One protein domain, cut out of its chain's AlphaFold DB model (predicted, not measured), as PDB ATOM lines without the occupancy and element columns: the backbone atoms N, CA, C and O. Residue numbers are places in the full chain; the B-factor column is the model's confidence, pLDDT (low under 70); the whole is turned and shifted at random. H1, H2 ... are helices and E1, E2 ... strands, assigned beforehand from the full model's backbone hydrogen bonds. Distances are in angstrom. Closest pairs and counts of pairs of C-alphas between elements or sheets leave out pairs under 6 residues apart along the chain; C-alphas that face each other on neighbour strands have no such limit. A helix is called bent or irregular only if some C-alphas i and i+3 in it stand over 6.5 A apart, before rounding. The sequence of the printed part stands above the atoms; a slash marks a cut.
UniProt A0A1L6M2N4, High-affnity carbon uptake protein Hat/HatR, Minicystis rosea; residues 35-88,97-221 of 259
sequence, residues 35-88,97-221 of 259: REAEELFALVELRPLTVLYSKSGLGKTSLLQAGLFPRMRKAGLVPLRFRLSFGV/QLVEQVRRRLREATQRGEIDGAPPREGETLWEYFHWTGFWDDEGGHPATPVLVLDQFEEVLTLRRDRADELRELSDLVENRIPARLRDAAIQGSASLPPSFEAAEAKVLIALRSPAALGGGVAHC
ATOM      1  N   ARG A  35     115.877 154.162  91.031       79.94
ATOM      2  CA  ARG A  35     117.133 154.090  91.789       79.94
ATOM      3  C   ARG A  35     117.981 155.357  91.646       79.94
ATOM      4  O   ARG A  35     118.484 155.865  92.638       79.94
ATOM      5  N   GLU A  36     118.110 155.895  90.434       84.56
ATOM      6  CA  GLU A  36     118.855 157.143  90.207       84.56
ATOM      7  C   GLU A  36     118.193 158.336  90.908       84.56
ATOM      8  O   GLU A  36     118.881 159.195  91.456       84.56
ATOM      9  N   ALA A  37     116.856 158.387  90.919       87.56
ATOM     10  CA  ALA A  37     116.115 159.417  91.642       87.56
ATOM     11  C   ALA A  37     116.308 159.305  93.163       87.56
ATOM     12  O   ALA A  37     116.418 160.329  93.831       87.56
ATOM     13  N   GLU A  38     116.374 158.087  93.709       87.94
ATOM     14  CA  GLU A  38     116.648 157.839  95.131       87.94
ATOM     15  C   GLU A  38     118.076 158.216  95.525       87.94
ATOM     16  O   GLU A  38     118.274 158.914  96.519       87.94
ATOM     17  N   GLU A  39     119.068 157.821  94.726       89.75
ATOM     18  CA  GLU A  39     120.468 158.190  94.949       89.75
ATOM     19  C   GLU A  39     120.651 159.715  94.893       89.75
ATOM     20  O   GLU A  39     121.301 160.302  95.760       89.75
ATOM     21  N   LEU A  40     120.024 160.382  93.916       91.94
ATOM     22  CA  LEU A  40     120.056 161.839  93.813       91.94
ATOM     23  C   LEU A  40     119.321 162.518  94.974       91.94
ATOM     24  O   LEU A  40     119.810 163.517  95.499       91.94
ATOM     25  N   PHE A  41     118.175 161.980  95.394       94.56
ATOM     26  CA  PHE A  41     117.425 162.492  96.539       94.56
ATOM     27  C   PHE A  41     118.264 162.455  97.818       94.56
ATOM     28  O   PHE A  41     118.398 163.487  98.473       94.56
ATOM     29  N   ALA A  42     118.908 161.323  98.116       93.81
ATOM     30  CA  ALA A  42     119.767 161.185  99.290       93.81
ATOM     31  C   ALA A  42     120.919 162.208  99.293       93.81
ATOM     32  O   ALA A  42     121.270 162.764 100.335       93.81
ATOM     33  N   LEU A  43     121.499 162.508  98.124       94.06
ATOM     34  CA  LEU A  43     122.530 163.543  98.004       94.06
ATOM     35  C   LEU A  43     121.984 164.939  98.313       94.06
ATOM     36  O   LEU A  43     122.613 165.677  99.072       94.06
ATOM     37  N   VAL A  44     120.823 165.294  97.758       94.81
ATOM     38  CA  VAL A  44     120.218 166.609  98.001       94.81
ATOM     39  C   VAL A  44     119.782 166.760  99.457       94.81
ATOM     40  O   VAL A  44     119.997 167.812 100.055       94.81
ATOM     41  N   GLU A  45     119.232 165.713 100.062       92.88
ATOM     42  CA  GLU A  45     118.841 165.709 101.471       92.88
ATOM     43  C   GLU A  45     120.047 165.968 102.390       92.88
ATOM     44  O   GLU A  45     119.981 166.805 103.292       92.88
ATOM     45  N   LEU A  46     121.196 165.356 102.101       91.88
ATOM     46  CA  LEU A  46     122.386 165.449 102.949       91.88
ATOM     47  C   LEU A  46     123.273 166.670 102.676       91.88
ATOM     48  O   LEU A  46     124.051 167.062 103.546       91.88
ATOM     49  N   ARG A  47     123.226 167.260 101.475       91.56
ATOM     50  CA  ARG A  47     124.193 168.288 101.045       91.56
ATOM     51  C   ARG A  47     123.527 169.636 100.747       91.56
ATOM     52  O   ARG A  47     122.408 169.659 100.242       91.56
ATOM     53  N   PRO A  48     124.209 170.768 101.015       91.06
ATOM     54  CA  PRO A  48     123.729 172.090 100.604       91.06
ATOM     55  C   PRO A  48     123.861 172.307  99.091       91.06
ATOM     56  O   PRO A  48     123.049 173.015  98.508       91.06
ATOM     57  N   LEU A  49     124.841 171.666  98.440       94.00
ATOM     58  CA  LEU A  49     125.028 171.685  96.990       94.00
ATOM     59  C   LEU A  49     125.102 170.264  96.438       94.00
ATOM     60  O   LEU A  49     125.913 169.451  96.884       94.00
ATOM     61  N   THR A  50     124.310 170.004  95.403       94.00
ATOM     62  CA  THR A  50     124.415 168.805  94.569       94.00
ATOM     63  C   THR A  50     124.582 169.215  93.112       94.00
ATOM     64  O   THR A  50     123.907 170.131  92.646       94.00
ATOM     65  N   VAL A  51     125.476 168.552  92.373       91.56
ATOM     66  CA  VAL A  51     125.651 168.793  90.934       91.56
ATOM     67  C   VAL A  51     125.336 167.520  90.159       91.56
ATOM     68  O   VAL A  51     126.001 166.494  90.303       91.56
ATOM     69  N   LEU A  52     124.307 167.594  89.322       89.00
ATOM     70  CA  LEU A  52     123.878 166.520  88.439       89.00
ATOM     71  C   LEU A  52     124.467 166.733  87.042       89.00
ATOM     72  O   LEU A  52     124.156 167.724  86.382       89.00
ATOM     73  N   TYR A  53     125.249 165.767  86.563       83.56
ATOM     74  CA  TYR A  53     125.741 165.734  85.187       83.56
ATOM     75  C   TYR A  53     125.069 164.617  84.396       83.56
ATOM     76  O   TYR A  53     125.066 163.458  84.807       83.56
ATOM     77  N   SER A  54     124.546 164.945  83.213       73.00
ATOM     78  CA  SER A  54     124.044 163.940  82.273       73.00
ATOM     79  C   SER A  54     124.332 164.321  80.824       73.00
ATOM     80  O   SER A  54     124.448 165.501  80.480       73.00
ATOM     81  N   LYS A  55     124.393 163.324  79.934       72.44
ATOM     82  CA  LYS A  55     124.385 163.577  78.486       72.44
ATOM     83  C   LYS A  55     123.045 164.197  78.063       72.44
ATOM     84  O   LYS A  55     122.014 163.965  78.704       72.44
ATOM     85  N   SER A  56     123.076 165.003  77.002       66.19
ATOM     86  CA  SER A  56     121.867 165.597  76.421       66.19
ATOM     87  C   SER A  56     120.918 164.506  75.910       66.19
ATOM     88  O   SER A  56     121.374 163.461  75.452       66.19
ATOM     89  N   GLY A  57     119.608 164.734  76.010       65.31
ATOM     90  CA  GLY A  57     118.586 163.801  75.514       65.31
ATOM     91  C   GLY A  57     118.271 162.600  76.415       65.31
ATOM     92  O   GLY A  57     117.349 161.858  76.109       65.31
ATOM     93  N   LEU A  58     118.947 162.420  77.557       66.75
ATOM     94  CA  LEU A  58     118.665 161.318  78.500       66.75
ATOM     95  C   LEU A  58     117.544 161.630  79.512       66.75
ATOM     96  O   LEU A  58     117.543 161.093  80.617       66.75
ATOM     97  N   GLY A  59     116.628 162.550  79.196       73.38
ATOM     98  CA  GLY A  59     115.497 162.868  80.078       73.38
ATOM     99  C   GLY A  59     115.891 163.408  81.461       73.38
ATOM    100  O   GLY A  59     115.257 163.054  82.448       73.38
ATOM    101  N   LYS A  60     116.941 164.243  81.563       80.69
ATOM    102  CA  LYS A  60     117.375 164.885  82.828       80.69
ATOM    103  C   LYS A  60     116.231 165.640  83.500       80.69
ATOM    104  O   LYS A  60     115.995 165.468  84.689       80.69
ATOM    105  N   THR A  61     115.508 166.439  82.721       80.81
ATOM    106  CA  THR A  61     114.367 167.211  83.210       80.81
ATOM    107  C   THR A  61     113.246 166.286  83.693       80.81
ATOM    108  O   THR A  61     112.718 166.526  84.769       80.81
ATOM    109  N   SER A  62     112.987 165.163  83.010       82.38
ATOM    110  CA  SER A  62     112.056 164.127  83.488       82.38
ATOM    111  C   SER A  62     112.524 163.452  84.786       82.38
ATOM    112  O   SER A  62     111.723 163.244  85.686       82.38
ATOM    113  N   LEU A  63     113.823 163.147  84.935       84.31
ATOM    114  CA  LEU A  63     114.373 162.617  86.192       84.31
ATOM    115  C   LEU A  63     114.183 163.607  87.348       84.31
ATOM    116  O   LEU A  63     113.826 163.196  88.449       84.31
ATOM    117  N   LEU A  64     114.409 164.900  87.100       87.19
ATOM    118  CA  LEU A  64     114.196 165.949  88.092       87.19
ATOM    119  C   LEU A  64     112.710 166.075  88.450       87.19
ATOM    120  O   LEU A  64     112.354 165.938  89.614       87.19
ATOM    121  N   GLN A  65     111.846 166.298  87.463       86.56
ATOM    122  CA  GLN A  65     110.439 166.610  87.700       86.56
ATOM    123  C   GLN A  65     109.621 165.375  88.088       86.56
ATOM    124  O   GLN A  65     109.005 165.375  89.140       86.56
ATOM    125  N   ALA A  66     109.639 164.300  87.303       84.06
ATOM    126  CA  ALA A  66     108.828 163.114  87.588       84.06
ATOM    127  C   ALA A  66     109.453 162.207  88.666       84.06
ATOM    128  O   ALA A  66     108.747 161.535  89.418       84.06
ATOM    129  N   GLY A  67     110.787 162.171  88.752       86.44
ATOM    130  CA  GLY A  67     111.510 161.310  89.690       86.44
ATOM    131  C   GLY A  67     111.806 161.971  91.039       86.44
ATOM    132  O   GLY A  67     111.440 161.445  92.092       86.44
ATOM    133  N   LEU A  68     112.515 163.097  91.021       91.12
ATOM    134  CA  LEU A  68     113.107 163.696  92.217       91.12
ATOM    135  C   LEU A  68     112.126 164.598  92.983       91.12
ATOM    136  O   LEU A  68     112.007 164.464  94.200       91.12
ATOM    137  N   PHE A  69     111.408 165.494  92.305       93.25
ATOM    138  CA  PHE A  69     110.580 166.520  92.957       93.25
ATOM    139  C   PHE A  69     109.473 165.950  93.866       93.25
ATOM    140  O   PHE A  69     109.320 166.451  94.984       93.25
ATOM    141  N   PRO A  70     108.762 164.862  93.498       90.75
ATOM    142  CA  PRO A  70     107.789 164.236  94.391       90.75
ATOM    143  C   PRO A  70     108.419 163.680  95.674       90.75
ATOM    144  O   PRO A  70     107.792 163.699  96.730       90.75
ATOM    145  N   ARG A  71     109.662 163.179  95.602       92.44
ATOM    146  CA  ARG A  71     110.403 162.677  96.774       92.44
ATOM    147  C   ARG A  71     110.827 163.823  97.688       92.44
ATOM    148  O   ARG A  71     110.693 163.707  98.899       92.44
ATOM    149  N   MET A  72     111.265 164.936  97.100       93.81
ATOM    150  CA  MET A  72     111.630 166.154  97.827       93.81
ATOM    151  C   MET A  72     110.460 166.690  98.644       93.81
ATOM    152  O   MET A  72     110.598 166.838  99.857       93.81
ATOM    153  N   ARG A  73     109.290 166.878  98.018       90.69
ATOM    154  CA  ARG A  73     108.119 167.421  98.723       90.69
ATOM    155  C   ARG A  73     107.680 166.551  99.894       90.69
ATOM    156  O   ARG A  73     107.416 167.074 100.968       90.69
ATOM    157  N   LYS A  74     107.704 165.224  99.734       90.06
ATOM    158  CA  LYS A  74     107.403 164.274 100.825       90.06
ATOM    159  C   LYS A  74     108.355 164.378 102.022       90.06
ATOM    160  O   LYS A  74     107.999 163.922 103.102       90.06
ATOM    161  N   ALA A  75     109.546 164.941 101.833       91.44
ATOM    162  CA  ALA A  75     110.558 165.131 102.868       91.44
ATOM    163  C   ALA A  75     110.645 166.584 103.379       91.44
ATOM    164  O   ALA A  75     111.616 166.932 104.045       91.44
ATOM    165  N   GLY A  76     109.679 167.448 103.041       91.19
ATOM    166  CA  GLY A  76     109.711 168.871 103.410       91.19
ATOM    167  C   GLY A  76     110.714 169.705 102.602       91.19
ATOM    168  O   GLY A  76     111.008 170.845 102.953       91.19
ATOM    169  N   LEU A  77     111.257 169.161 101.507       94.00
ATOM    170  CA  LEU A  77     112.102 169.897 100.569       94.00
ATOM    171  C   LEU A  77     111.237 170.440  99.425       94.00
ATOM    172  O   LEU A  77     110.569 169.672  98.734       94.00
ATOM    173  N   VAL A  78     111.282 171.747  99.173       93.75
ATOM    174  CA  VAL A  78     110.439 172.398  98.157       93.75
ATOM    175  C   VAL A  78     111.270 172.722  96.914       93.75
ATOM    176  O   VAL A  78     112.045 173.681  96.928       93.75
ATOM    177  N   PRO A  79     111.172 171.932  95.827       95.06
ATOM    178  CA  PRO A  79     111.961 172.167  94.629       95.06
ATOM    179  C   PRO A  79     111.432 173.369  93.846       95.06
ATOM    180  O   PRO A  79     110.329 173.351  93.304       95.06
ATOM    181  N   LEU A  80     112.268 174.394  93.706       94.38
ATOM    182  CA  LEU A  80     112.010 175.550  92.857       94.38
ATOM    183  C   LEU A  80     112.903 175.446  91.626       94.38
ATOM    184  O   LEU A  80     114.125 175.553  91.711       94.38
ATOM    185  N   ARG A  81     112.299 175.186  90.464       93.69
ATOM    186  CA  ARG A  81     113.043 175.030  89.209       93.69
ATOM    187  C   ARG A  81     113.291 176.375  88.537       93.69
ATOM    188  O   ARG A  81     112.350 177.125  88.273       93.69
ATOM    189  N   PHE A  82     114.549 176.612  88.179       92.19
ATOM    190  CA  PHE A  82     115.025 177.783  87.454       92.19
ATOM    191  C   PHE A  82     115.592 177.340  86.108       92.19
ATOM    192  O   PHE A  82     116.489 176.498  86.046       92.19
ATOM    193  N   ARG A  83     115.070 177.922  85.027       88.00
ATOM    194  CA  ARG A  83     115.654 177.835  83.689       88.00
ATOM    195  C   ARG A  83     116.184 179.221  83.353       88.00
ATOM    196  O   ARG A  83     115.397 180.116  83.061       88.00
ATOM    197  N   LEU A  84     117.487 179.395  83.524       86.50
ATOM    198  CA  LEU A  84     118.134 180.694  83.391       86.50
ATOM    199  C   LEU A  84     118.360 181.006  81.911       86.50
ATOM    200  O   LEU A  84     118.862 180.155  81.182       86.50
ATOM    201  N   SER A  85     118.014 182.222  81.501       83.44
ATOM    202  CA  SER A  85     118.172 182.697  80.123       83.44
ATOM    203  C   SER A  85     119.094 183.905  80.093       83.44
ATOM    204  O   SER A  85     119.011 184.778  80.954       83.44
ATOM    205  N   PHE A  86     119.975 183.992  79.100       81.56
ATOM    206  CA  PHE A  86     120.989 185.042  79.039       81.56
ATOM    207  C   PHE A  86     121.151 185.614  77.640       81.56
ATOM    208  O   PHE A  86     120.918 184.936  76.648       81.56
ATOM    209  N   GLY A  87     121.630 186.856  77.576       82.06
ATOM    210  CA  GLY A  87     121.829 187.563  76.318       82.06
ATOM    211  C   GLY A  87     120.625 188.426  75.983       82.06
ATOM    212  O   GLY A  87     120.131 189.149  76.847       82.06
ATOM    213  N   VAL A  88     120.206 188.376  74.728       81.88
ATOM    214  CA  VAL A  88     119.086 189.143  74.189       81.88
ATOM    215  C   VAL A  88     118.037 188.144  73.712       81.88
ATOM    216  O   VAL A  88     118.407 187.137  73.107       81.88
ATOM    217  N   GLN A  97     119.953 189.833  84.967       87.00
ATOM    218  CA  GLN A  97     121.052 189.130  85.634       87.00
ATOM    219  C   GLN A  97     120.553 187.882  86.380       87.00
ATOM    220  O   GLN A  97     119.380 187.800  86.747       87.00
ATOM    221  N   LEU A  98     121.438 186.908  86.623       88.25
ATOM    222  CA  LEU A  98     121.104 185.620  87.251       88.25
ATOM    223  C   LEU A  98     120.360 185.803  88.572       88.25
ATOM    224  O   LEU A  98     119.319 185.187  88.782       88.25
ATOM    225  N   VAL A  99     120.874 186.670  89.444       89.50
ATOM    226  CA  VAL A  99     120.287 186.923  90.765       89.50
ATOM    227  C   VAL A  99     118.878 187.495  90.634       89.50
ATOM    228  O   VAL A  99     117.975 187.060  91.344       89.50
ATOM    229  N   GLU A 100     118.651 188.403  89.683       90.69
ATOM    230  CA  GLU A 100     117.323 188.977  89.465       90.69
ATOM    231  C   GLU A 100     116.339 187.945  88.905       90.69
ATOM    232  O   GLU A 100     115.186 187.890  89.329       90.69
ATOM    233  N   GLN A 101     116.793 187.054  88.018       92.06
ATOM    234  CA  GLN A 101     115.970 185.930  87.562       92.06
ATOM    235  C   GLN A 101     115.591 184.999  88.722       92.06
ATOM    236  O   GLN A 101     114.443 184.556  88.793       92.06
ATOM    237  N   VAL A 102     116.526 184.735  89.643       92.44
ATOM    238  CA  VAL A 102     116.260 183.940  90.850       92.44
ATOM    239  C   VAL A 102     115.236 184.641  91.742       92.44
ATOM    240  O   VAL A 102     114.220 184.039  92.085       92.44
ATOM    241  N   ARG A 103     115.433 185.926  92.062       93.19
ATOM    242  CA  ARG A 103     114.497 186.704  92.894       93.19
ATOM    243  C   ARG A 103     113.105 186.782  92.281       93.19
ATOM    244  O   ARG A 103     112.121 186.575  92.986       93.19
ATOM    245  N   ARG A 104     113.005 187.022  90.970       92.69
ATOM    246  CA  ARG A 104     111.726 187.034  90.247       92.69
ATOM    247  C   ARG A 104     110.993 185.703  90.394       92.69
ATOM    248  O   ARG A 104     109.831 185.696  90.782       92.69
ATOM    249  N   ARG A 105     111.678 184.584  90.157       93.75
ATOM    250  CA  ARG A 105     111.074 183.250  90.265       93.75
ATOM    251  C   ARG A 105     110.709 182.874  91.708       93.75
ATOM    252  O   ARG A 105     109.714 182.177  91.896       93.75
ATOM    253  N   LEU A 106     111.462 183.340  92.708       92.88
ATOM    254  CA  LEU A 106     111.103 183.204  94.127       92.88
ATOM    255  C   LEU A 106     109.829 183.993  94.455       92.88
ATOM    256  O   LEU A 106     108.909 183.434  95.038       92.88
ATOM    257  N   ARG A 107     109.719 185.249  93.996       93.38
ATOM    258  CA  ARG A 107     108.482 186.041  94.134       93.38
ATOM    259  C   ARG A 107     107.287 185.348  93.488       93.38
ATOM    260  O   ARG A 107     106.230 185.270  94.102       93.38
ATOM    261  N   GLU A 108     107.462 184.821  92.277       93.25
ATOM    262  CA  GLU A 108     106.427 184.045  91.588       93.25
ATOM    263  C   GLU A 108     106.041 182.781  92.369       93.25
ATOM    264  O   GLU A 108     104.858 182.467  92.446       93.25
ATOM    265  N   ALA A 109     107.013 182.075  92.964       91.31
ATOM    266  CA  ALA A 109     106.766 180.882  93.778       91.31
ATOM    267  C   ALA A 109     105.872 181.208  94.978       91.31
ATOM    268  O   ALA A 109     104.845 180.564  95.175       91.31
ATOM    269  N   THR A 110     106.234 182.251  95.727       90.25
ATOM    270  CA  THR A 110     105.466 182.736  96.877       90.25
ATOM    271  C   THR A 110     104.064 183.183  96.466       90.25
ATOM    272  O   THR A 110     103.081 182.816  97.096       90.25
ATOM    273  N   GLN A 111     103.936 183.945  95.375       90.44
ATOM    274  CA  GLN A 111     102.636 184.426  94.888       90.44
ATOM    275  C   GLN A 111     101.707 183.297  94.431       90.44
ATOM    276  O   GLN A 111     100.490 183.437  94.505       90.44
ATOM    277  N   ARG A 112     102.276 182.198  93.930       89.75
ATOM    278  CA  ARG A 112     101.534 181.015  93.483       89.75
ATOM    279  C   ARG A 112     101.249 180.014  94.602       89.75
ATOM    280  O   ARG A 112     100.609 179.008  94.317       89.75
ATOM    281  N   GLY A 113     101.728 180.259  95.823       87.12
ATOM    282  CA  GLY A 113     101.620 179.301  96.927       87.12
ATOM    283  C   GLY A 113     102.471 178.043  96.726       87.12
ATOM    284  O   GLY A 113     102.203 177.013  97.326       87.12
ATOM    285  N   GLU A 114     103.504 178.086  95.874       87.38
ATOM    286  CA  GLU A 114     104.432 176.952  95.722       87.38
ATOM    287  C   GLU A 114     105.311 176.769  96.970       87.38
ATOM    288  O   GLU A 114     105.831 175.679  97.213       87.38
ATOM    289  N   ILE A 115     105.510 177.853  97.724       88.31
ATOM    290  CA  ILE A 115     106.235 177.901  98.990       88.31
ATOM    291  C   ILE A 115     105.649 179.020  99.857       88.31
ATOM    292  O   ILE A 115     105.431 180.125  99.349       88.31
ATOM    293  N   ASP A 116     105.419 178.756 101.143       89.06
ATOM    294  CA  ASP A 116     105.017 179.793 102.096       89.06
ATOM    295  C   ASP A 116     106.263 180.454 102.700       89.06
ATOM    296  O   ASP A 116     107.175 179.781 103.183       89.06
ATOM    297  N   GLY A 117     106.329 181.780 102.613       89.00
ATOM    298  CA  GLY A 117     107.473 182.595 103.007       89.00
ATOM    299  C   GLY A 117     107.359 184.014 102.456       89.00
ATOM    300  O   GLY A 117     106.623 184.278 101.507       89.00
ATOM    301  N   ALA A 118     108.091 184.966 103.033       91.50
ATOM    302  CA  ALA A 118     108.105 186.328 102.501       91.50
ATOM    303  C   ALA A 118     108.764 186.366 101.102       91.50
ATOM    304  O   ALA A 118     109.734 185.643 100.860       91.50
ATOM    305  N   PRO A 119     108.288 187.211 100.169       92.00
ATOM    306  CA  PRO A 119     108.975 187.424  98.899       92.00
ATOM    307  C   PRO A 119     110.307 188.171  99.108       92.00
ATOM    308  O   PRO A 119     110.376 189.032  99.992       92.00
ATOM    309  N   PRO A 120     111.333 187.933  98.262       92.44
ATOM    310  CA  PRO A 120     112.587 188.675  98.334       92.44
ATOM    311  C   PRO A 120     112.393 190.186  98.180       92.44
ATOM    312  O   PRO A 120     111.750 190.649  97.226       92.44
ATOM    313  N   ARG A 121     112.998 190.944  99.094       90.19
ATOM    314  CA  ARG A 121     113.078 192.406  99.096       90.19
ATOM    315  C   ARG A 121     114.033 192.900  98.015       90.19
ATOM    316  O   ARG A 121     114.914 192.194  97.525       90.19
ATOM    317  N   GLU A 122     113.853 194.152  97.625       86.19
ATOM    318  CA  GLU A 122     114.758 194.793  96.681       86.19
ATOM    319  C   GLU A 122     116.120 195.054  97.342       86.19
ATOM    320  O   GLU A 122     116.198 195.510  98.482       86.19
ATOM    321  N   GLY A 123     117.203 194.738  96.631       84.56
ATOM    322  CA  GLY A 123     118.574 194.999  97.079       84.56
ATOM    323  C   GLY A 123     119.183 193.995  98.070       84.56
ATOM    324  O   GLY A 123     120.408 193.953  98.150       84.56
ATOM    325  N   GLU A 124     118.397 193.160  98.760       89.12
ATOM    326  CA  GLU A 124     118.935 192.139  99.678       89.12
ATOM    327  C   GLU A 124     119.587 190.983  98.915       89.12
ATOM    328  O   GLU A 124     119.082 190.563  97.878       89.12
ATOM    329  N   THR A 125     120.700 190.447  99.409       91.81
ATOM    330  CA  THR A 125     121.367 189.300  98.779       91.81
ATOM    331  C   THR A 125     120.571 188.000  98.940       91.81
ATOM    332  O   THR A 125     119.787 187.848  99.873       91.81
ATOM    333  N   LEU A 126     120.812 187.005  98.077       93.19
ATOM    334  CA  LEU A 126     120.238 185.660  98.236       93.19
ATOM    335  C   LEU A 126     120.571 185.066  99.611       93.19
ATOM    336  O   LEU A 126     119.715 184.444 100.233       93.19
ATOM    337  N   TRP A 127     121.799 185.278 100.096       94.06
ATOM    338  CA  TRP A 127     122.200 184.825 101.426       94.06
ATOM    339  C   TRP A 127     121.349 185.481 102.519       94.06
ATOM    340  O   TRP A 127     120.849 184.770 103.383       94.06
ATOM    341  N   GLU A 128     121.129 186.800 102.468       92.62
ATOM    342  CA  GLU A 128     120.252 187.498 103.424       92.62
ATOM    343  C   GLU A 128     118.832 186.954 103.380       92.62
ATOM    344  O   GLU A 128     118.273 186.613 104.421       92.62
ATOM    345  N   TYR A 129     118.274 186.827 102.178       93.12
ATOM    346  CA  TYR A 129     116.912 186.360 101.980       93.12
ATOM    347  C   TYR A 129     116.652 185.013 102.671       93.12
ATOM    348  O   TYR A 129     115.724 184.907 103.472       93.12
ATOM    349  N   PHE A 130     117.510 184.014 102.430       93.50
ATOM    350  CA  PHE A 130     117.373 182.663 102.993       93.50
ATOM    351  C   PHE A 130     117.778 182.540 104.472       93.50
ATOM    352  O   PHE A 130     117.668 181.454 105.035       93.50
ATOM    353  N   HIS A 131     118.257 183.615 105.103       91.44
ATOM    354  CA  HIS A 131     118.510 183.657 106.549       91.44
ATOM    355  C   HIS A 131     117.471 184.469 107.322       91.44
ATOM    356  O   HIS A 131     117.269 184.247 108.514       91.44
ATOM    357  N   TRP A 132     116.837 185.444 106.671       89.69
ATOM    358  CA  TRP A 132     115.768 186.240 107.272       89.69
ATOM    359  C   TRP A 132     114.388 185.618 107.087       89.69
ATOM    360  O   TRP A 132     113.477 185.923 107.859       89.69
ATOM    361  N   THR A 133     114.229 184.787 106.062       90.69
ATOM    362  CA  THR A 133     112.948 184.198 105.687       90.69
ATOM    363  C   THR A 133     112.897 182.759 106.162       90.69
ATOM    364  O   THR A 133     113.688 181.943 105.702       90.69
ATOM    365  N   GLY A 134     111.955 182.468 107.057       90.06
ATOM    366  CA  GLY A 134     111.530 181.097 107.307       90.06
ATOM    367  C   GLY A 134     110.595 180.630 106.197       90.06
ATOM    368  O   GLY A 134     109.896 181.450 105.590       90.06
ATOM    369  N   PHE A 135     110.584 179.326 105.943       91.06
ATOM    370  CA  PHE A 135     109.715 178.720 104.940       91.06
ATOM    371  C   PHE A 135     108.868 177.609 105.537       91.06
ATOM    372  O   PHE A 135     109.330 176.852 106.397       91.06
ATOM    373  N   TRP A 136     107.643 177.483 105.036       88.56
ATOM    374  CA  TRP A 136     106.681 176.484 105.491       88.56
ATOM    375  C   TRP A 136     105.999 175.779 104.318       88.56
ATOM    376  O   TRP A 136     105.953 176.296 103.197       88.56
ATOM    377  N   ASP A 137     105.522 174.558 104.567       78.06
ATOM    378  CA  ASP A 137     104.641 173.858 103.635       78.06
ATOM    379  C   ASP A 137     103.204 174.411 103.713       78.06
ATOM    380  O   ASP A 137     102.716 174.785 104.780       78.06
ATOM    381  N   ASP A 138     102.529 174.477 102.561       67.44
ATOM    382  CA  ASP A 138     101.176 175.049 102.433       67.44
ATOM    383  C   ASP A 138     100.106 174.175 103.126       67.44
ATOM    384  O   ASP A 138      99.082 174.657 103.602       67.44
ATOM    385  N   GLU A 139     100.355 172.863 103.234       66.06
ATOM    386  CA  GLU A 139      99.371 171.894 103.733       66.06
ATOM    387  C   GLU A 139      99.439 171.642 105.250       66.06
ATOM    388  O   GLU A 139      98.447 171.196 105.834       66.06
ATOM    389  N   GLY A 140     100.579 171.886 105.907       61.56
ATOM    390  CA  GLY A 140     100.816 171.415 107.275       61.56
ATOM    391  C   GLY A 140     101.419 172.430 108.242       61.56
ATOM    392  O   GLY A 140     101.445 172.159 109.446       61.56
ATOM    393  N   GLY A 141     101.892 173.585 107.762       74.69
ATOM    394  CA  GLY A 141     102.648 174.537 108.575       74.69
ATOM    395  C   GLY A 141     103.964 173.955 109.108       74.69
ATOM    396  O   GLY A 141     104.497 174.443 110.111       74.69
ATOM    397  N   HIS A 142     104.487 172.894 108.488       82.94
ATOM    398  CA  HIS A 142     105.785 172.335 108.845       82.94
ATOM    399  C   HIS A 142     106.899 173.171 108.217       82.94
ATOM    400  O   HIS A 142     106.715 173.703 107.122       82.94
ATOM    401  N   PRO A 143     108.074 173.267 108.866       88.06
ATOM    402  CA  PRO A 143     109.237 173.893 108.256       88.06
ATOM    403  C   PRO A 143     109.566 173.240 106.912       88.06
ATOM    404  O   PRO A 143     109.742 172.022 106.831       88.06
ATOM    405  N   ALA A 144     109.675 174.064 105.881       90.88
ATOM    406  CA  ALA A 144     110.059 173.660 104.543       90.88
ATOM    407  C   ALA A 144     111.476 174.149 104.236       90.88
ATOM    408  O   ALA A 144     111.909 175.195 104.706       90.88
ATOM    409  N   THR A 145     112.217 173.403 103.424       93.56
ATOM    410  CA  THR A 145     113.526 173.840 102.922       93.56
ATOM    411  C   THR A 145     113.460 174.029 101.409       93.56
ATOM    412  O   THR A 145     113.383 173.034 100.677       93.56
ATOM    413  N   PRO A 146     113.506 175.273 100.901       95.00
ATOM    414  CA  PRO A 146     113.621 175.518  99.473       95.00
ATOM    415  C   PRO A 146     114.860 174.852  98.871       95.00
ATOM    416  O   PRO A 146     115.970 174.922  99.407       95.00
ATOM    417  N   VAL A 147     114.684 174.235  97.705       96.31
ATOM    418  CA  VAL A 147     115.782 173.703  96.899       96.31
ATOM    419  C   VAL A 147     115.801 174.385  95.544       96.31
ATOM    420  O   VAL A 147     114.911 174.183  94.719       96.31
ATOM    421  N   LEU A 148     116.841 175.175  95.292       96.19
ATOM    422  CA  LEU A 148     117.028 175.884  94.038       96.19
ATOM    423  C   LEU A 148     117.577 174.918  92.992       96.19
ATOM    424  O   LEU A 148     118.758 174.573  93.004       96.19
ATOM    425  N   VAL A 149     116.713 174.483  92.081       95.62
ATOM    426  CA  VAL A 149     117.059 173.552  91.007       95.62
ATOM    427  C   VAL A 149     117.394 174.347  89.751       95.62
ATOM    428  O   VAL A 149     116.507 174.741  88.993       95.62
ATOM    429  N   LEU A 150     118.684 174.597  89.535       93.19
ATOM    430  CA  LEU A 150     119.209 175.322  88.380       93.19
ATOM    431  C   LEU A 150     119.398 174.347  87.211       93.19
ATOM    432  O   LEU A 150     120.423 173.665  87.115       93.19
ATOM    433  N   ASP A 151     118.397 174.249  86.337       88.06
ATOM    434  CA  ASP A 151     118.471 173.418  85.133       88.06
ATOM    435  C   ASP A 151     119.180 174.170  83.998       88.06
ATOM    436  O   ASP A 151     119.083 175.390  83.881       88.06
ATOM    437  N   GLN A 152     119.900 173.427  83.160       83.06
ATOM    438  CA  GLN A 152     120.729 173.947  82.064       83.06
ATOM    439  C   GLN A 152     121.773 174.999  82.484       83.06
ATOM    440  O   GLN A 152     122.050 175.954  81.757       83.06
ATOM    441  N   PHE A 153     122.387 174.836  83.657       83.94
ATOM    442  CA  PHE A 153     123.325 175.833  84.187       83.94
ATOM    443  C   PHE A 153     124.584 176.029  83.319       83.94
ATOM    444  O   PHE A 153     125.296 177.020  83.472       83.94
ATOM    445  N   GLU A 154     124.869 175.124  82.376       77.94
ATOM    446  CA  GLU A 154     125.993 175.266  81.451       77.94
ATOM    447  C   GLU A 154     125.937 176.568  80.641       77.94
ATOM    448  O   GLU A 154     126.989 177.115  80.326       77.94
ATOM    449  N   GLU A 155     124.743 177.113  80.390       75.62
ATOM    450  CA  GLU A 155     124.560 178.377  79.666       75.62
ATOM    451  C   GLU A 155     125.148 179.578  80.430       75.62
ATOM    452  O   GLU A 155     125.677 180.512  79.822       75.62
ATOM    453  N   VAL A 156     125.158 179.524  81.769       75.50
ATOM    454  CA  VAL A 156     125.831 180.518  82.624       75.50
ATOM    455  C   VAL A 156     127.349 180.454  82.423       75.50
ATOM    456  O   VAL A 156     128.046 181.474  82.411       75.50
ATOM    457  N   LEU A 157     127.881 179.237  82.273       71.75
ATOM    458  CA  LEU A 157     129.316 178.963  82.222       71.75
ATOM    459  C   LEU A 157     129.948 179.292  80.868       71.75
ATOM    460  O   LEU A 157     131.170 179.409  80.789       71.75
ATOM    461  N   THR A 158     129.160 179.471  79.813       68.62
ATOM    462  CA  THR A 158     129.671 179.876  78.498       68.62
ATOM    463  C   THR A 158     130.030 181.367  78.443       68.62
ATOM    464  O   THR A 158     130.846 181.771  77.621       68.62
ATOM    465  N   LEU A 159     129.479 182.197  79.341       64.62
ATOM    466  CA  LEU A 159     129.547 183.670  79.286       64.62
ATOM    467  C   LEU A 159     130.389 184.306  80.418       64.62
ATOM    468  O   LEU A 159     130.193 185.459  80.794       64.62
ATOM    469  N   ARG A 160     131.343 183.548  80.975       56.84
ATOM    470  CA  ARG A 160     131.979 183.733  82.305       56.84
ATOM    471  C   ARG A 160     132.535 185.112  82.674       56.84
ATOM    472  O   ARG A 160     132.686 185.362  83.865       56.84
ATOM    473  N   ARG A 161     132.896 185.981  81.724       58.50
ATOM    474  CA  ARG A 161     133.621 187.227  82.048       58.50
ATOM    475  C   ARG A 161     132.739 188.340  82.617       58.50
ATOM    476  O   ARG A 161     133.257 189.150  83.370       58.50
ATOM    477  N   ASP A 162     131.442 188.338  82.323       65.00
ATOM    478  CA  ASP A 162     130.521 189.423  82.713       65.00
ATOM    479  C   ASP A 162     129.672 189.081  83.957       65.00
ATOM    480  O   ASP A 162     128.725 189.779  84.288       65.00
ATOM    481  N   ARG A 163     129.961 187.953  84.629       74.38
ATOM    482  CA  ARG A 163     129.054 187.331  85.622       74.38
ATOM    483  C   ARG A 163     129.717 186.929  86.940       74.38
ATOM    484  O   ARG A 163     129.164 186.132  87.694       74.38
ATOM    485  N   ALA A 164     130.926 187.414  87.211       79.38
ATOM    486  CA  ALA A 164     131.684 187.001  88.395       79.38
ATOM    487  C   ALA A 164     130.970 187.366  89.708       79.38
ATOM    488  O   ALA A 164     130.955 186.557  90.635       79.38
ATOM    489  N   ASP A 165     130.352 188.545  89.766       80.25
ATOM    490  CA  ASP A 165     129.614 189.002  90.946       80.25
ATOM    491  C   ASP A 165     128.303 188.226  91.130       80.25
ATOM    492  O   ASP A 165     127.992 187.800  92.239       80.25
ATOM    493  N   GLU A 166     127.592 187.931  90.038       81.12
ATOM    494  CA  GLU A 166     126.384 187.093  90.065       81.12
ATOM    495  C   GLU A 166     126.678 185.674  90.579       81.12
ATOM    496  O   GLU A 166     125.954 185.134  91.416       81.12
ATOM    497  N   LEU A 167     127.765 185.061  90.099       86.25
ATOM    498  CA  LEU A 167     128.202 183.742  90.564       86.25
ATOM    499  C   LEU A 167     128.682 183.769  92.016       86.25
ATOM    500  O   LEU A 167     128.571 182.757  92.713       86.25
ATOM    501  N   ARG A 168     129.213 184.905  92.479       89.50
ATOM    502  CA  ARG A 168     129.643 185.076  93.866       89.50
ATOM    503  C   ARG A 168     128.461 185.043  94.823       89.50
ATOM    504  O   ARG A 168     128.562 184.347  95.818       89.50
ATOM    505  N   GLU A 169     127.334 185.669  94.496       90.25
ATOM    506  CA  GLU A 169     126.146 185.638  95.364       90.25
ATOM    507  C   GLU A 169     125.571 184.219  95.522       90.25
ATOM    508  O   GLU A 169     125.233 183.797  96.628       90.25
ATOM    509  N   LEU A 170     125.539 183.434  94.438       90.31
ATOM    510  CA  LEU A 170     125.160 182.019  94.512       90.31
ATOM    511  C   LEU A 170     126.175 181.193  95.323       90.31
ATOM    512  O   LEU A 170     125.788 180.293  96.067       90.31
ATOM    513  N   SER A 171     127.468 181.496  95.186       91.12
ATOM    514  CA  SER A 171     128.530 180.827  95.948       91.12
ATOM    515  C   SER A 171     128.448 181.159  97.438       91.12
ATOM    516  O   SER A 171     128.587 180.263  98.263       91.12
ATOM    517  N   ASP A 172     128.172 182.416  97.781       93.56
ATOM    518  CA  ASP A 172     128.001 182.876  99.158       93.56
ATOM    519  C   ASP A 172     126.828 182.144  99.828       93.56
ATOM    520  O   ASP A 172     126.973 181.654 100.948       93.56
ATOM    521  N   LEU A 173     125.708 181.961  99.116       92.75
ATOM    522  CA  LEU A 173     124.590 181.134  99.584       92.75
ATOM    523  C   LEU A 173     125.007 179.671  99.815       92.75
ATOM    524  O   LEU A 173     124.782 179.126 100.892       92.75
ATOM    525  N   VAL A 174     125.628 179.036  98.816       91.50
ATOM    526  CA  VAL A 174     126.011 177.613  98.867       91.50
ATOM    527  C   VAL A 174     127.023 177.311  99.972       91.50
ATOM    528  O   VAL A 174     126.937 176.273 100.629       91.50
ATOM    529  N   GLU A 175     128.004 178.189 100.157       91.69
ATOM    530  CA  GLU A 175     129.066 178.024 101.151       91.69
ATOM    531  C   GLU A 175     128.679 178.558 102.532       91.69
ATOM    532  O   GLU A 175     129.503 178.538 103.446       91.69
ATOM    533  N   ASN A 176     127.448 179.056 102.676       91.94
ATOM    534  CA  ASN A 176     126.980 179.776 103.849       91.94
ATOM    535  C   ASN A 176     127.965 180.875 104.307       91.94
ATOM    536  O   ASN A 176     128.316 181.011 105.481       91.94
ATOM    537  N   ARG A 177     128.468 181.654 103.346       91.81
ATOM    538  CA  ARG A 177     129.430 182.729 103.573       91.81
ATOM    539  C   ARG A 177     128.701 184.064 103.592       91.81
ATOM    540  O   ARG A 177     128.109 184.452 102.595       91.81
ATOM    541  N   ILE A 178     128.842 184.813 104.688       92.38
ATOM    542  CA  ILE A 178     128.304 186.178 104.786       92.38
ATOM    543  C   ILE A 178     128.877 187.032 103.636       92.38
ATOM    544  O   ILE A 178     130.113 187.205 103.603       92.38
ATOM    545  N   PRO A 179     128.021 187.590 102.751       93.50
ATOM    546  CA  PRO A 179     128.446 188.423 101.633       93.50
ATOM    547  C   PRO A 179     129.290 189.610 102.091       93.50
ATOM    548  O   PRO A 179     129.010 190.225 103.121       93.50
ATOM    549  N   ALA A 180     130.316 189.964 101.313       91.44
ATOM    550  CA  ALA A 180     131.276 191.008 101.690       91.44
ATOM    551  C   ALA A 180     130.594 192.353 101.997       91.44
ATOM    552  O   ALA A 180     130.852 192.946 103.038       91.44
ATOM    553  N   ARG A 181     129.643 192.775 101.150       89.44
ATOM    554  CA  ARG A 181     128.893 194.028 101.342       89.44
ATOM    555  C   ARG A 181     128.133 194.060 102.668       89.44
ATOM    556  O   ARG A 181     128.175 195.068 103.366       89.44
ATOM    557  N   LEU A 182     127.474 192.957 103.026       91.50
ATOM    558  CA  LEU A 182     126.736 192.851 104.284       91.50
ATOM    559  C   LEU A 182     127.681 192.819 105.487       91.50
ATOM    560  O   LEU A 182     127.436 193.488 106.486       91.50
ATOM    561  N   ARG A 183     128.779 192.065 105.383       91.69
ATOM    562  CA  ARG A 183     129.815 191.999 106.418       91.69
ATOM    563  C   ARG A 183     130.389 193.383 106.714       91.69
ATOM    564  O   ARG A 183     130.472 193.761 107.878       91.69
ATOM    565  N   ASP A 184     130.751 194.131 105.677       93.06
ATOM    566  CA  ASP A 184     131.331 195.467 105.810       93.06
ATOM    567  C   ASP A 184     130.324 196.449 106.423       93.06
ATOM    568  O   ASP A 184     130.670 197.196 107.338       93.06
ATOM    569  N   ALA A 185     129.062 196.401 105.984       91.38
ATOM    570  CA  ALA A 185     127.986 197.213 106.550       91.38
ATOM    571  C   ALA A 185     127.708 196.873 108.027       91.38
ATOM    572  O   ALA A 185     127.525 197.769 108.850       91.38
ATOM    573  N   ALA A 186     127.748 195.590 108.398       91.12
ATOM    574  CA  ALA A 186     127.588 195.159 109.786       91.12
ATOM    575  C   ALA A 186     128.743 195.638 110.680       91.12
ATOM    576  O   ALA A 186     128.505 196.124 111.783       91.12
ATOM    577  N   ILE A 187     129.989 195.577 110.192       92.25
ATOM    578  CA  ILE A 187     131.165 196.112 110.904       92.25
ATOM    579  C   ILE A 187     131.042 197.627 111.113       92.25
ATOM    580  O   ILE A 187     131.425 198.142 112.160       92.25
ATOM    581  N   GLN A 188     130.488 198.339 110.131       93.75
ATOM    582  CA  GLN A 188     130.248 199.782 110.199       93.75
ATOM    583  C   GLN A 188     129.001 200.154 111.022       93.75
ATOM    584  O   GLN A 188     128.749 201.339 111.236       93.75
ATOM    585  N   GLY A 189     128.217 199.174 111.480       90.62
ATOM    586  CA  GLY A 189     126.972 199.394 112.219       90.62
ATOM    587  C   GLY A 189     125.812 199.924 111.366       90.62
ATOM    588  O   GLY A 189     124.826 200.402 111.919       90.62
ATOM    589  N   SER A 190     125.915 199.855 110.035       90.62
ATOM    590  CA  SER A 190     124.884 200.309 109.091       90.62
ATOM    591  C   SER A 190     123.937 199.194 108.630       90.62
ATOM    592  O   SER A 190     122.924 199.483 107.998       90.62
ATOM    593  N   ALA A 191     124.224 197.935 108.980       87.88
ATOM    594  CA  ALA A 191     123.354 196.783 108.752       87.88
ATOM    595  C   ALA A 191     123.378 195.818 109.948       87.88
ATOM    596  O   ALA A 191     124.330 195.792 110.725       87.88
ATOM    597  N   SER A 192     122.327 195.009 110.088       88.00
ATOM    598  CA  SER A 192     122.253 193.934 111.086       88.00
ATOM    599  C   SER A 192     122.385 192.573 110.414       88.00
ATOM    600  O   SER A 192     121.856 192.366 109.324       88.00
ATOM    601  N   LEU A 193     123.069 191.644 111.079       87.50
ATOM    602  CA  LEU A 193     123.116 190.247 110.655       87.50
ATOM    603  C   LEU A 193     121.894 189.480 111.184       87.50
ATOM    604  O   LEU A 193     121.347 189.856 112.227       87.50
ATOM    605  N   PRO A 194     121.489 188.398 110.498       84.00
ATOM    606  CA  PRO A 194     120.480 187.475 110.998       84.00
ATOM    607  C   PRO A 194     120.820 186.964 112.406       84.00
ATOM    608  O   PRO A 194     121.999 186.781 112.726       84.00
ATOM    609  N   PRO A 195     119.813 186.695 113.254       78.06
ATOM    610  CA  PRO A 195     120.035 186.210 114.618       78.06
ATOM    611  C   PRO A 195     120.676 184.813 114.665       78.06
ATOM    612  O   PRO A 195     121.335 184.483 115.649       78.06
ATOM    613  N   SER A 196     120.499 184.006 113.615       78.12
ATOM    614  CA  SER A 196     121.157 182.714 113.411       78.12
ATOM    615  C   SER A 196     121.629 182.607 111.962       78.12
ATOM    616  O   SER A 196     120.912 183.011 111.050       78.12
ATOM    617  N   PHE A 197     122.832 182.073 111.760       78.88
ATOM    618  CA  PHE A 197     123.426 181.848 110.437       78.88
ATOM    619  C   PHE A 197     124.327 180.606 110.397       78.88
ATOM    620  O   PHE A 197     125.266 180.517 109.607       78.88
ATOM    621  N   GLU A 198     124.062 179.627 111.270       74.50
ATOM    622  CA  GLU A 198     124.814 178.362 111.304       74.50
ATOM    623  C   GLU A 198     124.566 177.502 110.052       74.50
ATOM    624  O   GLU A 198     125.467 176.796 109.595       74.50
ATOM    625  N   ALA A 199     123.370 177.599 109.469       71.12
ATOM    626  CA  ALA A 199     123.007 176.967 108.209       71.12
ATOM    627  C   ALA A 199     122.045 177.870 107.430       71.12
ATOM    628  O   ALA A 199     121.120 178.430 108.015       71.12
ATOM    629  N   ALA A 200     122.246 177.969 106.116       68.81
ATOM    630  CA  ALA A 200     121.268 178.585 105.230       68.81
ATOM    631  C   ALA A 200     120.030 177.682 105.129       68.81
ATOM    632  O   ALA A 200     120.168 176.471 104.933       68.81
ATOM    633  N   GLU A 201     118.828 178.261 105.184       82.44
ATOM    634  CA  GLU A 201     117.561 177.521 105.045       82.44
ATOM    635  C   GLU A 201     117.244 177.168 103.580       82.44
ATOM    636  O   GLU A 201     116.094 177.128 103.158       82.44
ATOM    637  N   ALA A 202     118.271 176.913 102.766       91.56
ATOM    638  CA  ALA A 202     118.116 176.548 101.369       91.56
ATOM    639  C   ALA A 202     119.202 175.587 100.892       91.56
ATOM    640  O   ALA A 202     120.339 175.576 101.367       91.56
ATOM    641  N   LYS A 203     118.843 174.794  99.884       94.56
ATOM    642  CA  LYS A 203     119.744 173.885  99.171       94.56
ATOM    643  C   LYS A 203     119.802 174.263  97.698       94.56
ATOM    644  O   LYS A 203     118.881 174.870  97.162       94.56
ATOM    645  N   VAL A 204     120.865 173.862  97.013       95.44
ATOM    646  CA  VAL A 204     121.069 174.127  95.588       95.44
ATOM    647  C   VAL A 204     121.356 172.819  94.855       95.44
ATOM    648  O   VAL A 204     122.224 172.036  95.238       95.44
ATOM    649  N   LEU A 205     120.635 172.593  93.763       95.31
ATOM    650  CA  LEU A 205     120.868 171.506  92.823       95.31
ATOM    651  C   LEU A 205     121.186 172.106  91.454       95.31
ATOM    652  O   LEU A 205     120.332 172.726  90.829       95.31
ATOM    653  N   ILE A 206     122.407 171.901  90.970       92.62
ATOM    654  CA  ILE A 206     122.843 172.385  89.660       92.62
ATOM    655  C   ILE A 206     122.811 171.228  88.671       92.62
ATOM    656  O   ILE A 206     123.510 170.233  88.841       92.62
ATOM    657  N   ALA A 207     122.025 171.360  87.611       89.62
ATOM    658  CA  ALA A 207     121.889 170.351  86.576       89.62
ATOM    659  C   ALA A 207     122.615 170.791  85.299       89.62
ATOM    660  O   ALA A 207     122.121 171.619  84.535       89.62
ATOM    661  N   LEU A 208     123.741 170.145  85.001       85.81
ATOM    662  CA  LEU A 208     124.612 170.443  83.862       85.81
ATOM    663  C   LEU A 208     124.457 169.424  82.735       85.81
ATOM    664  O   LEU A 208     124.201 168.237  82.963       85.81
ATOM    665  N   ARG A 209     124.589 169.880  81.489       81.44
ATOM    666  CA  ARG A 209     124.791 168.985  80.340       81.44
ATOM    667  C   ARG A 209     126.274 168.659  80.190       81.44
ATOM    668  O   ARG A 209     127.119 169.550  80.204       81.44
ATOM    669  N   SER A 210     126.592 167.378  80.017       64.44
ATOM    670  CA  SER A 210     127.948 166.973  79.648       64.44
ATOM    671  C   SER A 210     128.244 167.418  78.212       64.44
ATOM    672  O   SER A 210     127.453 167.085  77.320       64.44
ATOM    673  N   PRO A 211     129.394 168.063  77.932       54.47
ATOM    674  CA  PRO A 211     129.945 168.037  76.583       54.47
ATOM    675  C   PRO A 211     130.181 166.566  76.206       54.47
ATOM    676  O   PRO A 211     130.481 165.743  77.074       54.47
ATOM    677  N   ALA A 212     130.002 166.203  74.937       45.34
ATOM    678  CA  ALA A 212     129.889 164.813  74.470       45.34
ATOM    679  C   ALA A 212     131.076 163.869  74.807       45.34
ATOM    680  O   ALA A 212     130.991 162.673  74.538       45.34
ATOM    681  N   ALA A 213     132.154 164.371  75.418       39.78
ATOM    682  CA  ALA A 213     133.412 163.668  75.658       39.78
ATOM    683  C   ALA A 213     133.560 162.973  77.031       39.78
ATOM    684  O   ALA A 213     134.540 162.259  77.222       39.78
ATOM    685  N   LEU A 214     132.630 163.128  77.982       42.28
ATOM    686  CA  LEU A 214     132.702 162.428  79.276       42.28
ATOM    687  C   LEU A 214     131.641 161.316  79.333       42.28
ATOM    688  O   LEU A 214     130.433 161.545  79.228       42.28
ATOM    689  N   GLY A 215     132.107 160.069  79.387       33.03
ATOM    690  CA  GLY A 215     131.270 158.882  79.544       33.03
ATOM    691  C   GLY A 215     130.784 158.727  80.988       33.03
ATOM    692  O   GLY A 215     131.562 158.906  81.914       33.03
ATOM    693  N   GLY A 216     129.508 158.359  81.151       41.81
ATOM    694  CA  GLY A 216     128.859 158.126  82.447       41.81
ATOM    695  C   GLY A 216     128.173 159.372  83.015       41.81
ATOM    696  O   GLY A 216     128.816 160.387  83.256       41.81
ATOM    697  N   GLY A 217     126.852 159.309  83.215       44.91
ATOM    698  CA  GLY A 217     126.126 160.312  83.997       44.91
ATOM    699  C   GLY A 217     126.397 160.057  85.472       44.91
ATOM    700  O   GLY A 217     125.862 159.106  86.029       44.91
ATOM    701  N   VAL A 218     127.276 160.849  86.075       47.19
ATOM    702  CA  VAL A 218     127.645 160.731  87.488       47.19
ATOM    703  C   VAL A 218     127.306 162.058  88.155       47.19
ATOM    704  O   VAL A 218     127.764 163.113  87.715       47.19
ATOM    705  N   ALA A 219     126.486 162.029  89.206       47.38
ATOM    706  CA  ALA A 219     126.337 163.182  90.085       47.38
ATOM    707  C   ALA A 219     127.673 163.391  90.812       47.38
ATOM    708  O   ALA A 219     128.096 162.550  91.604       47.38
ATOM    709  N   HIS A 220     128.373 164.483  90.509       47.59
ATOM    710  CA  HIS A 220     129.626 164.816  91.176       47.59
ATOM    711  C   HIS A 220     129.336 165.758  92.343       47.59
ATOM    712  O   HIS A 220     128.706 166.803  92.193       47.59
ATOM    713  N   CYS A 221     129.811 165.384  93.528       35.97
ATOM    714  CA  CYS A 221     129.737 166.216  94.720       35.97
ATOM    715  C   CYS A 221     130.937 167.175  94.733       35.97
ATOM    716  O   CYS A 221     132.080 166.731  94.825       35.97
TER     717      CYS A 221
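What this domain is: This is residues 35 to 88 and 97 to 221 of the 259 residues of the protein "High-affnity carbon uptake protein Hat/HatR" of Minicystis rosea (UniProt A0A1L6M2N4). A strongly twisted sheet of four parallel strands forms the core of three layers, helices on both faces of a sheet: H1 and H2 on one face, H3 and H6 on the other. H4 packs on H6, and H7 with the loop at Gly 189 makes a far end. Printed are 179 residues with seven named helices and four named strands, in the order H1 E1 H2 E2 H3 H4 E3 H5 H6 H7 E4; the sheet's order is E1 E4 E3 E2, the class mixed. The whole is compact, with a radius of gyration of the C-alphas of 16.6 A and spans of 52 by 44 by 30 A.

Where its parts are: Find C-alpha 35 at (117.133, 154.090, 91.789); from there H1 runs 16.8 A to residue 46. Next come E1, residues 49 to 54, 16.7 A; H2, residues 60 to 74, 20.6 A; and E2, residues 77 to 83, 19.0 A. H2 is only just irregular: C-alphas 67 and 70 are 6.7 A apart. Beyond the cut, H3, residues 98 to 111, 20.0 A, starts at (121.104, 185.620, 87.251). Then follow H4, residues 126 to 132; E3, residues 145 to 151, 18.5 A; H5, residues 154 to 157; H6, residues 164 to 174, 15.2 A; and H7, residues 180 to 187. E4, residues 203 to 209, 20.1 A, ends at (124.791, 168.985, 80.340).

How they stand to each other: Look across the sheet: N 52 and O 206 of E1 and E4 are 2.8 A apart, N 150 and O 205 of E3 and E4 2.8 A, N 80 and O 147 of E2 and E3 2.8 A, each within hydrogen-bond range. E1, H2, E2 form a split strand-helix-strand unit, E4 and E3 between its strands, with a right-handed crossover; E3, H5 H6 H7, E4 form an unsplit one, its strands neighbours. H2 runs along the strands at a height over the sheet of 9.0 A, Phe 69 and Pro 79 being its closest C-alphas to E2, 6.0 A. H3, on the opposite face, is over E2 at 8.8 A. H1 touches H2 with residues 37 to 41 alone, at a steep tilt of 55 degrees; the closest C-alphas, Ala 37 and Leu 68, are 5.3 A apart. H4 touches H6, closest C-alphas Trp 127 and Leu 173, 4.8 A. H5 only grazes the sheet; H7 touches no helix. Every O i to N i+4 pair is within hydrogen-bond range in H1, H3, H4, H6 and H7, and 8 of 11 in H2; H5 is too short for one.

The domain as a whole: The farthest C-alphas, Gly 189 and Gly 215, are 52.2 A apart. Residues 89 to 96 are cut out, a gap of 11.6 A between C-alphas 88 and 97. The links H3 to H4, H4 to E3 and H7 to E4 are long. Among the residues with pLDDT under 70 are 158 to 162 and 210 to 221.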